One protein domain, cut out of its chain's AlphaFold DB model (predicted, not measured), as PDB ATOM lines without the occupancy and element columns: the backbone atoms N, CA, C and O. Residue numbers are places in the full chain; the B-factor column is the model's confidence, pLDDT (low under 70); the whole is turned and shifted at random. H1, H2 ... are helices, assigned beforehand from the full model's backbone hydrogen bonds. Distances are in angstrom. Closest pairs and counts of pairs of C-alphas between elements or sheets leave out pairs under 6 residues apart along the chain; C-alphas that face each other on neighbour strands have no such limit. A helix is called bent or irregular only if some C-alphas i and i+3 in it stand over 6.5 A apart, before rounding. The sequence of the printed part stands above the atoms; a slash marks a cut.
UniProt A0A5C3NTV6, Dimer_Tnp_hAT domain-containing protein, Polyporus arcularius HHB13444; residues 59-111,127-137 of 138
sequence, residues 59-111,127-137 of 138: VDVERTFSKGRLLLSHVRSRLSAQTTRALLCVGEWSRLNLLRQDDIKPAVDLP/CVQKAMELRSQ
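Overview. This is residues 59 to 111 and 127 to 137 of the 138 residues of the protein "Dimer_Tnp_hAT domain-containing protein" of Polyporus arcularius HHB13444 (UniProt A0A5C3NTV6). Two 15-residue helices, H1 and H2, pack on each other at a steep angle; two short helices, H3 and H4, lie away from them and from each other, in a loose, open arrangement with no shared core. H1 and H4 lie toward opposite ends of the longest axis, and H3, within residues 100 to 111, sticks out to one side. The printed part has 64 residues with four named helices, in the order H1, H2, H3, H4, and no named strand: all helix. The whole is loose, with a radius of gyration of the C-alphas of 14.0 A, and flat, spanning 41 by 35 by 18 A.

Arrangement. H1, residues 59 to 73, touches H2, residues 81 to 95, which meets it with residues 84 to 88 alone. Their closest C-alphas, those of Gly 68 and Leu 88, are 6.6 A apart. They run opposite ways at a steep tilt of 62 degrees. H3, residues 101 to 108, is apart from H1, H2 and H4, and H4, residues 128 to 135, is apart from H1 and H2 too. Every O i to N i+4 pair is within hydrogen-bond range in H2, against 9 of 11 in H1, 2 of 4 in H3 and 3 of 4 in H4.

Along the chain. H1 begins with C-alpha 59 at (59.183, -13.334, 37.448) and measures 20.7 A from first to last C-alpha; H2 measures 21.5 A, H3 10.6 A and H4 10.8 A. H3 is neither bent nor irregular, but only just: C-alphas 103 and 106 are 6.2 A apart. H4 ends with C-alpha 135 at (39.388, -38.188, 30.768).

Size, cuts and confidence. The two C-alphas farthest apart, those of Arg 76 and Gln 137, are 43.1 A apart. Residues 112 to 126 are not printed, with 25.3 A from C-alpha 111 to C-alpha 127 across this cut. The link from H2 to H3 is tight and that from H1 to H2 short. Residues 73 to 78 and 100 to 111 stand free. The mean pLDDT of the printed part is 78.7; residues 72 to 77 and 128 to 137 are under 70.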
ATOM      1  N   VAL A  59      58.792 -13.667  38.831       90.75
ATOM      2  CA  VAL A  59      59.183 -13.334  37.448       90.75
ATOM      3  C   VAL A  59      58.260 -13.976  36.412       90.75
ATOM      4  O   VAL A  59      57.927 -13.345  35.410       90.75
ATOM      5  N   ASP A  60      57.809 -15.210  36.639       85.12
ATOM      6  CA  ASP A  60      56.906 -15.897  35.706       85.12
ATOM      7  C   ASP A  60      55.523 -15.236  35.654       85.12
ATOM      8  O   ASP A  60      54.926 -15.082  34.581       85.12
ATOM      9  N   VAL A  61      55.046 -14.764  36.805       86.00
ATOM     10  CA  VAL A  61      53.792 -14.018  36.928       86.00
ATOM     11  C   VAL A  61      53.927 -12.663  36.229       86.00
ATOM     12  O   VAL A  61      53.108 -12.329  35.373       86.00
ATOM     13  N   GLU A  62      55.003 -11.919  36.493       88.81
ATOM     14  CA  GLU A  62      55.287 -10.634  35.839       88.81
ATOM     15  C   GLU A  62      55.425 -10.768  34.320       88.81
ATOM     16  O   GLU A  62      54.869  -9.967  33.565       88.81
ATOM     17  N   ARG A  63      56.114 -11.811  33.844       88.19
ATOM     18  CA  ARG A  63      56.237 -12.114  32.413       88.19
ATOM     19  C   ARG A  63      54.868 -12.380  31.793       88.19
ATOM     20  O   ARG A  63      54.606 -11.906  30.686       88.19
ATOM     21  N   THR A  64      54.004 -13.116  32.488       86.19
ATOM     22  CA  THR A  64      52.634 -13.399  32.038       86.19
ATOM     23  C   THR A  64      51.808 -12.115  31.947       86.19
ATOM     24  O   THR A  64      51.207 -11.853  30.905       86.19
ATOM     25  N   PHE A  65      51.854 -11.249  32.964       84.25
ATOM     26  CA  PHE A  65      51.167  -9.952  32.939       84.25
ATOM     27  C   PHE A  65      51.724  -8.996  31.878       84.25
ATOM     28  O   PHE A  65      50.958  -8.301  31.210       84.25
ATOM     29  N   SER A  66      53.040  -8.987  31.668       86.56
ATOM     30  CA  SER A  66      53.685  -8.182  30.628       86.56
ATOM     31  C   SER A  66      53.218  -8.590  29.227       86.56
ATOM     32  O   SER A  66      52.827  -7.734  28.436       86.56
ATOM     33  N   LYS A  67      53.139  -9.899  28.941       82.50
ATOM     34  CA  LYS A  67      52.514 -10.407  27.705       82.50
ATOM     35  C   LYS A  67      51.032 -10.031  27.629       82.50
ATOM     36  O   LYS A  67      50.559  -9.607  26.579       82.50
ATOM     37  N   GLY A  68      50.313 -10.133  28.748       79.88
ATOM     38  CA  GLY A  68      48.909  -9.735  28.859       79.88
ATOM     39  C   GLY A  68      48.658  -8.263  28.565       79.88
ATOM     40  O   GLY A  68      47.597  -7.914  28.057       79.88
ATOM     41  N   ARG A  69      49.655  -7.394  28.766       78.75
ATOM     42  CA  ARG A  69      49.573  -5.998  28.337       78.75
ATOM     43  C   ARG A  69      49.315  -5.883  26.838       78.75
ATOM     44  O   ARG A  69      48.648  -4.937  26.446       78.75
ATOM     45  N   LEU A  70      49.781  -6.810  25.996       74.56
ATOM     46  CA  LEU A  70      49.445  -6.795  24.570       74.56
ATOM     47  C   LEU A  70      47.941  -7.009  24.361       74.56
ATOM     48  O   LEU A  70      47.319  -6.216  23.665       74.56
ATOM     49  N   LEU A  71      47.350  -7.997  25.040       71.38
ATOM     50  CA  LEU A  71      45.902  -8.250  25.010       71.38
ATOM     51  C   LEU A  71      45.103  -7.035  25.505       71.38
ATOM     52  O   LEU A  71      44.098  -6.675  24.905       71.38
ATOM     53  N   LEU A  72      45.584  -6.372  26.559       68.06
ATOM     54  CA  LEU A  72      44.929  -5.209  27.163       68.06
ATOM     55  C   LEU A  72      45.170  -3.889  26.407       68.06
ATOM     56  O   LEU A  72      44.391  -2.953  26.552       68.06
ATOM     57  N   SER A  73      46.267  -3.772  25.651       62.31
ATOM     58  CA  SER A  73      46.668  -2.524  24.979       62.31
ATOM     59  C   SER A  73      46.333  -2.485  23.494       62.31
ATOM     60  O   SER A  73      46.063  -1.402  22.985       62.31
ATOM     61  N   HIS A  74      46.352  -3.621  22.786       54.78
ATOM     62  CA  HIS A  74      46.102  -3.646  21.339       54.78
ATOM     63  C   HIS A  74      44.623  -3.604  20.962       54.78
ATOM     64  O   HIS A  74      44.303  -3.376  19.798       54.78
ATOM     65  N   VAL A  75      43.710  -3.750  21.920       52.38
ATOM     66  CA  VAL A  75      42.282  -3.643  21.651       52.38
ATOM     67  C   VAL A  75      41.663  -2.826  22.777       52.38
ATOM     68  O   VAL A  75      41.728  -3.209  23.939       52.38
ATOM     69  N   ARG A  76      40.993  -1.713  22.451       53.97
ATOM     70  CA  ARG A  76      39.947  -1.113  23.305       53.97
ATOM     71  C   ARG A  76      38.743  -2.067  23.403       53.97
ATOM     72  O   ARG A  76      37.600  -1.679  23.188       53.97
ATOM     73  N   SER A  77      39.006  -3.343  23.635       61.53
ATOM     74  CA  SER A  77      38.021  -4.386  23.796       61.53
ATOM     75  C   SER A  77      37.458  -4.270  25.198       61.53
ATOM     76  O   SER A  77      38.210  -4.223  26.171       61.53
ATOM     77  N   ARG A  78      36.131  -4.259  25.305       72.44
ATOM     78  CA  ARG A  78      35.396  -4.418  26.564       72.44
ATOM     79  C   ARG A  78      35.519  -5.875  27.056       72.44
ATOM     80  O   ARG A  78      34.511  -6.532  27.270       72.44
ATOM     81  N   LEU A  79      36.743  -6.407  27.162       80.88
ATOM     82  CA  LEU A  79      36.968  -7.743  27.710       80.88
ATOM     83  C   LEU A  79      36.817  -7.687  29.219       80.88
ATOM     84  O   LEU A  79      37.415  -6.842  29.888       80.88
ATOM     85  N   SER A  80      36.073  -8.643  29.753       85.12
ATOM     86  CA  SER A  80      36.031  -8.850  31.186       85.12
ATOM     87  C   SER A  80      37.359  -9.374  31.731       85.12
ATOM     88  O   SER A  80      38.203  -9.926  31.009       85.12
ATOM     89  N   ALA A  81      37.534  -9.250  33.048       85.31
ATOM     90  CA  ALA A  81      38.665  -9.847  33.753       85.31
ATOM     91  C   ALA A  81      38.714 -11.372  33.554       85.31
ATOM     92  O   ALA A  81      39.794 -11.949  33.412       85.31
ATOM     93  N   GLN A  82      37.548 -12.018  33.495       87.25
ATOM     94  CA  GLN A  82      37.425 -13.451  33.261       87.25
ATOM     95  C   GLN A  82      37.884 -13.839  31.849       87.25
ATOM     96  O   GLN A  82      38.714 -14.735  31.706       87.25
ATOM     97  N   THR A  83      37.431 -13.119  30.817       86.31
ATOM     98  CA  THR A  83      37.845 -13.382  29.427       86.31
ATOM     99  C   THR A  83      39.338 -13.128  29.236       86.31
ATOM    100  O   THR A  83      40.042 -13.919  28.610       86.31
ATOM    101  N   THR A  84      39.859 -12.065  29.852       86.81
ATOM    102  CA  THR A  84      41.297 -11.767  29.847       86.81
ATOM    103  C   THR A  84      42.104 -12.910  30.468       86.81
ATOM    104  O   THR A  84      43.110 -13.339  29.902       86.81
ATOM    105  N   ARG A  85      41.652 -13.448  31.610       88.31
ATOM    106  CA  ARG A  85      42.280 -14.604  32.267       88.31
ATOM    107  C   ARG A  85      42.235 -15.846  31.376       88.31
ATOM    108  O   ARG A  85      43.257 -16.509  31.233       88.31
ATOM    109  N   ALA A  86      41.097 -16.120  30.740       89.44
ATOM    110  CA  ALA A  86      40.933 -17.237  29.812       89.44
ATOM    111  C   ALA A  86      41.920 -17.188  28.645       89.44
ATOM    112  O   ALA A  86      42.616 -18.170  28.388       89.44
ATOM    113  N   LEU A  87      42.060 -16.029  28.002       89.00
ATOM    114  CA  LEU A  87      43.006 -15.843  26.901       89.00
ATOM    115  C   LEU A  87      44.462 -16.052  27.341       89.00
ATOM    116  O   LEU A  87      45.233 -16.696  26.628       89.00
ATOM    117  N   LEU A  88      44.835 -15.553  28.524       89.06
ATOM    118  CA  LEU A  88      46.169 -15.772  29.090       89.06
ATOM    119  C   LEU A  88      46.439 -17.257  29.364       89.06
ATOM    120  O   LEU A  88      47.493 -17.764  28.979       89.06
ATOM    121  N   CYS A  89      45.485 -17.958  29.984       89.62
ATOM    122  CA  CYS A  89      45.589 -19.389  30.261       89.62
ATOM    123  C   CYS A  89      45.714 -20.209  28.973       89.62
ATOM    124  O   CYS A  89      46.657 -20.983  28.846       89.62
ATOM    125  N   VAL A  90      44.829 -20.000  27.993       89.12
ATOM    126  CA  VAL A  90      44.860 -20.718  26.705       89.12
ATOM    127  C   VAL A  90      46.174 -20.471  25.965       89.12
ATOM    128  O   VAL A  90      46.771 -21.416  25.444       89.12
ATOM    129  N   GLY A  91      46.670 -19.230  25.957       88.06
ATOM    130  CA  GLY A  91      47.960 -18.900  25.353       88.06
ATOM    131  C   GLY A  91      49.127 -19.660  25.992       88.06
ATOM    132  O   GLY A  91      49.973 -20.213  25.286       88.06
ATOM    133  N   GLU A  92      49.160 -19.741  27.323       88.12
ATOM    134  CA  GLU A  92      50.225 -20.443  28.042       88.12
ATOM    135  C   GLU A  92      50.099 -21.972  27.926       88.12
ATOM    136  O   GLU A  92      51.093 -22.660  27.693       88.12
ATOM    137  N   TRP A  93      48.883 -22.518  27.989       89.56
ATOM    138  CA  TRP A  93      48.622 -23.944  27.771       89.56
ATOM    139  C   TRP A  93      48.992 -24.396  26.361       89.56
ATOM    140  O   TRP A  93      49.549 -25.482  26.199       89.56
ATOM    141  N   SER A  94      48.741 -23.559  25.350       88.25
ATOM    142  CA  SER A  94      49.180 -23.804  23.973       88.25
ATOM    143  C   SER A  94      50.703 -23.942  23.900       88.25
ATOM    144  O   SER A  94      51.220 -24.934  23.389       88.25
ATOM    145  N   ARG A  95      51.440 -23.010  24.523       87.69
ATOM    146  CA  ARG A  95      52.913 -23.035  24.588       87.69
ATOM    147  C   ARG A  95      53.459 -24.280  25.293       87.69
ATOM    148  O   ARG A  95      54.531 -24.766  24.937       87.69
ATOM    149  N   LEU A  96      52.741 -24.773  26.299       88.31
ATOM    150  CA  LEU A  96      53.089 -25.974  27.062       88.31
ATOM    151  C   LEU A  96      52.594 -27.278  26.410       88.31
ATOM    152  O   LEU A  96      52.806 -28.344  26.981       88.31
ATOM    153  N   ASN A  97      51.973 -27.219  25.225       88.06
ATOM    154  CA  ASN A  97      51.365 -28.366  24.538       88.06
ATOM    155  C   ASN A  97      50.317 -29.106  25.392       88.06
ATOM    156  O   ASN A  97      50.193 -30.327  25.328       88.06
ATOM    157  N   LEU A  98      49.564 -28.363  26.208       87.12
ATOM    158  CA  LEU A  98      48.496 -28.903  27.058       87.12
ATOM    159  C   LEU A  98      47.123 -28.899  26.370       87.12
ATOM    160  O   LEU A  98      46.175 -29.478  26.894       87.12
ATOM    161  N   LEU A  99      47.009 -28.258  25.203       86.38
ATOM    162  CA  LEU A  99      45.792 -28.245  24.393       86.38
ATOM    163  C   LEU A  99      45.804 -29.408  23.397       86.38
ATOM    164  O   LEU A  99      46.777 -29.599  22.666       86.38
ATOM    165  N   ARG A 100      44.704 -30.161  23.320       83.00
ATOM    166  CA  ARG A 100      44.530 -31.208  22.308       83.00
ATOM    167  C   ARG A 100      43.955 -30.608  21.031       83.00
ATOM    168  O   ARG A 100      43.033 -29.801  21.081       83.00
ATOM    169  N   GLN A 101      44.426 -31.069  19.874       83.44
ATOM    170  CA  GLN A 101      43.862 -30.645  18.585       83.44
ATOM    171  C   GLN A 101      42.371 -30.987  18.451       83.44
ATOM    172  O   GLN A 101      41.635 -30.235  17.816       83.44
ATOM    173  N   ASP A 102      41.934 -32.088  19.067       85.69
ATOM    174  CA  ASP A 102      40.532 -32.523  19.072       85.69
ATOM    175  C   ASP A 102      39.610 -31.532  19.798       85.69
ATOM    176  O   ASP A 102      38.445 -31.425  19.436       85.69
ATOM    177  N   ASP A 103      40.136 -30.788  20.779       84.81
ATOM    178  CA  ASP A 103      39.387 -29.765  21.520       84.81
ATOM    179  C   ASP A 103      39.416 -28.408  20.791       84.81
ATOM    180  O   ASP A 103      38.470 -27.629  20.874       84.81
ATOM    181  N   ILE A 104      40.493 -28.118  20.048       84.75
ATOM    182  CA  ILE A 104      40.671 -26.839  19.340       84.75
ATOM    183  C   ILE A 104      39.753 -26.744  18.122       84.75
ATOM    184  O   ILE A 104      39.108 -25.719  17.933       84.75
ATOM    185  N   LYS A 105      39.693 -27.794  17.292       86.25
ATOM    186  CA  LYS A 105      38.886 -27.800  16.058       86.25
ATOM    187  C   LYS A 105      37.430 -27.377  16.294       86.25
ATOM    188  O   LYS A 105      37.025 -26.382  15.705       86.25
ATOM    189  N   PRO A 106      36.666 -28.032  17.191       88.75
ATOM    190  CA  PRO A 106      35.284 -27.637  17.426       88.75
ATOM    191  C   PRO A 106      35.171 -26.236  18.033       88.75
ATOM    192  O   PRO A 106      34.183 -25.565  17.775       88.75
ATOM    193  N   ALA A 107      36.161 -25.778  18.812       86.44
ATOM    194  CA  ALA A 107      36.142 -24.445  19.411       86.44
ATOM    195  C   ALA A 107      36.338 -23.319  18.382       86.44
ATOM    196  O   ALA A 107      35.795 -22.236  18.567       86.44
ATOM    197  N   VAL A 108      37.099 -23.568  17.311       86.44
ATOM    198  CA  VAL A 108      37.294 -22.611  16.205       86.44
ATOM    199  C   VAL A 108      36.046 -22.501  15.329       86.44
ATOM    200  O   VAL A 108      35.775 -21.431  14.795       86.44
ATOM    201  N   ASP A 109      35.283 -23.588  15.214       88.69
ATOM    202  CA  ASP A 109      34.062 -23.643  14.406       88.69
ATOM    203  C   ASP A 109      32.810 -23.159  15.167       88.69
ATOM    204  O   ASP A 109      31.703 -23.196  14.624       88.69
ATOM    205  N   LEU A 110      32.952 -22.725  16.429       86.88
ATOM    206  CA  LEU A 110      31.835 -22.172  17.192       86.88
ATOM    207  C   LEU A 110      31.352 -20.861  16.556       86.88
ATOM    208  O   LEU A 110      32.175 -20.046  16.133       86.88
ATOM    209  N   PRO A 111      30.027 -20.630  16.506       87.50
ATOM    210  CA  PRO A 111      29.501 -19.351  16.060       87.50
ATOM    211  C   PRO A 111      29.963 -18.236  17.000       87.50
ATOM    212  O   PRO A 111      30.171 -18.458  18.197       87.50
ATOM    213  N   CYS A 127      41.616 -25.764  35.983       82.56
ATOM    214  CA  CYS A 127      42.249 -26.978  36.499       82.56
ATOM    215  C   CYS A 127      42.485 -28.025  35.397       82.56
ATOM    216  O   CYS A 127      41.734 -28.995  35.251       82.56
ATOM    217  N   VAL A 128      43.599 -27.892  34.674       68.50
ATOM    218  CA  VAL A 128      43.997 -28.829  33.605       68.50
ATOM    219  C   VAL A 128      44.149 -30.269  34.119       68.50
ATOM    220  O   VAL A 128      43.763 -31.209  33.431       68.50
ATOM    221  N   GLN A 129      44.649 -30.469  35.346       61.22
ATOM    222  CA  GLN A 129      44.867 -31.806  35.920       61.22
ATOM    223  C   GLN A 129      43.568 -32.593  36.117       61.22
ATOM    224  O   GLN A 129      43.470 -33.725  35.654       61.22
ATOM    225  N   LYS A 130      42.545 -31.977  36.721       57.84
ATOM    226  CA  LYS A 130      41.232 -32.609  36.932       57.84
ATOM    227  C   LYS A 130      40.589 -32.995  35.600       57.84
ATOM    228  O   LYS A 130      39.982 -34.055  35.470       57.84
ATOM    229  N   ALA A 131      40.780 -32.147  34.593       56.78
ATOM    230  CA  ALA A 131      40.294 -32.386  33.251       56.78
ATOM    231  C   ALA A 131      41.070 -33.528  32.555       56.78
ATOM    232  O   ALA A 131      40.476 -34.310  31.820       56.78
ATOM    233  N   MET A 132      42.372 -33.683  32.799       58.38
ATOM    234  CA  MET A 132      43.167 -34.813  32.289       58.38
ATOM    235  C   MET A 132      42.837 -36.137  33.009       58.38
ATOM    236  O   MET A 132      42.736 -37.173  32.357       58.38
ATOM    237  N   GLU A 133      42.597 -36.113  34.323       58.56
ATOM    238  CA  GLU A 133      42.277 -37.297  35.141       58.56
ATOM    239  C   GLU A 133      40.878 -37.866  34.853       58.56
ATOM    240  O   GLU A 133      40.748 -39.065  34.607       58.56
ATOM    241  N   LEU A 134      39.842 -37.016  34.791       57.75
ATOM    242  CA  LEU A 134      38.470 -37.425  34.435       57.75
ATOM    243  C   LEU A 134      38.382 -38.055  33.037       57.75
ATOM    244  O   LEU A 134      37.473 -38.832  32.754       57.75
ATOM    245  N   ARG A 135      39.326 -37.713  32.154       54.75
ATOM    246  CA  ARG A 135      39.388 -38.188  30.768       54.75
ATOM    247  C   ARG A 135      40.283 -39.413  30.572       54.75
ATOM    248  O   ARG A 135      40.190 -40.035  29.527       54.75
ATOM    249  N   SER A 136      41.094 -39.796  31.562       53.69
ATOM    250  CA  SER A 136      41.859 -41.055  31.548       53.69
ATOM    251  C   SER A 136      41.035 -42.267  32.013       53.69
ATOM    252  O   SER A 136      41.505 -43.397  31.913       53.69
ATOM    253  N   GLN A 137      39.838 -42.037  32.558       47.88
ATOM    254  CA  GLN A 137      38.920 -43.065  33.067       47.88
ATOM    255  C   GLN A 137      37.814 -43.442  32.065       47.88
ATOM    256  O   GLN A 137      36.941 -44.243  32.398       47.88
TER     257      GLN A 137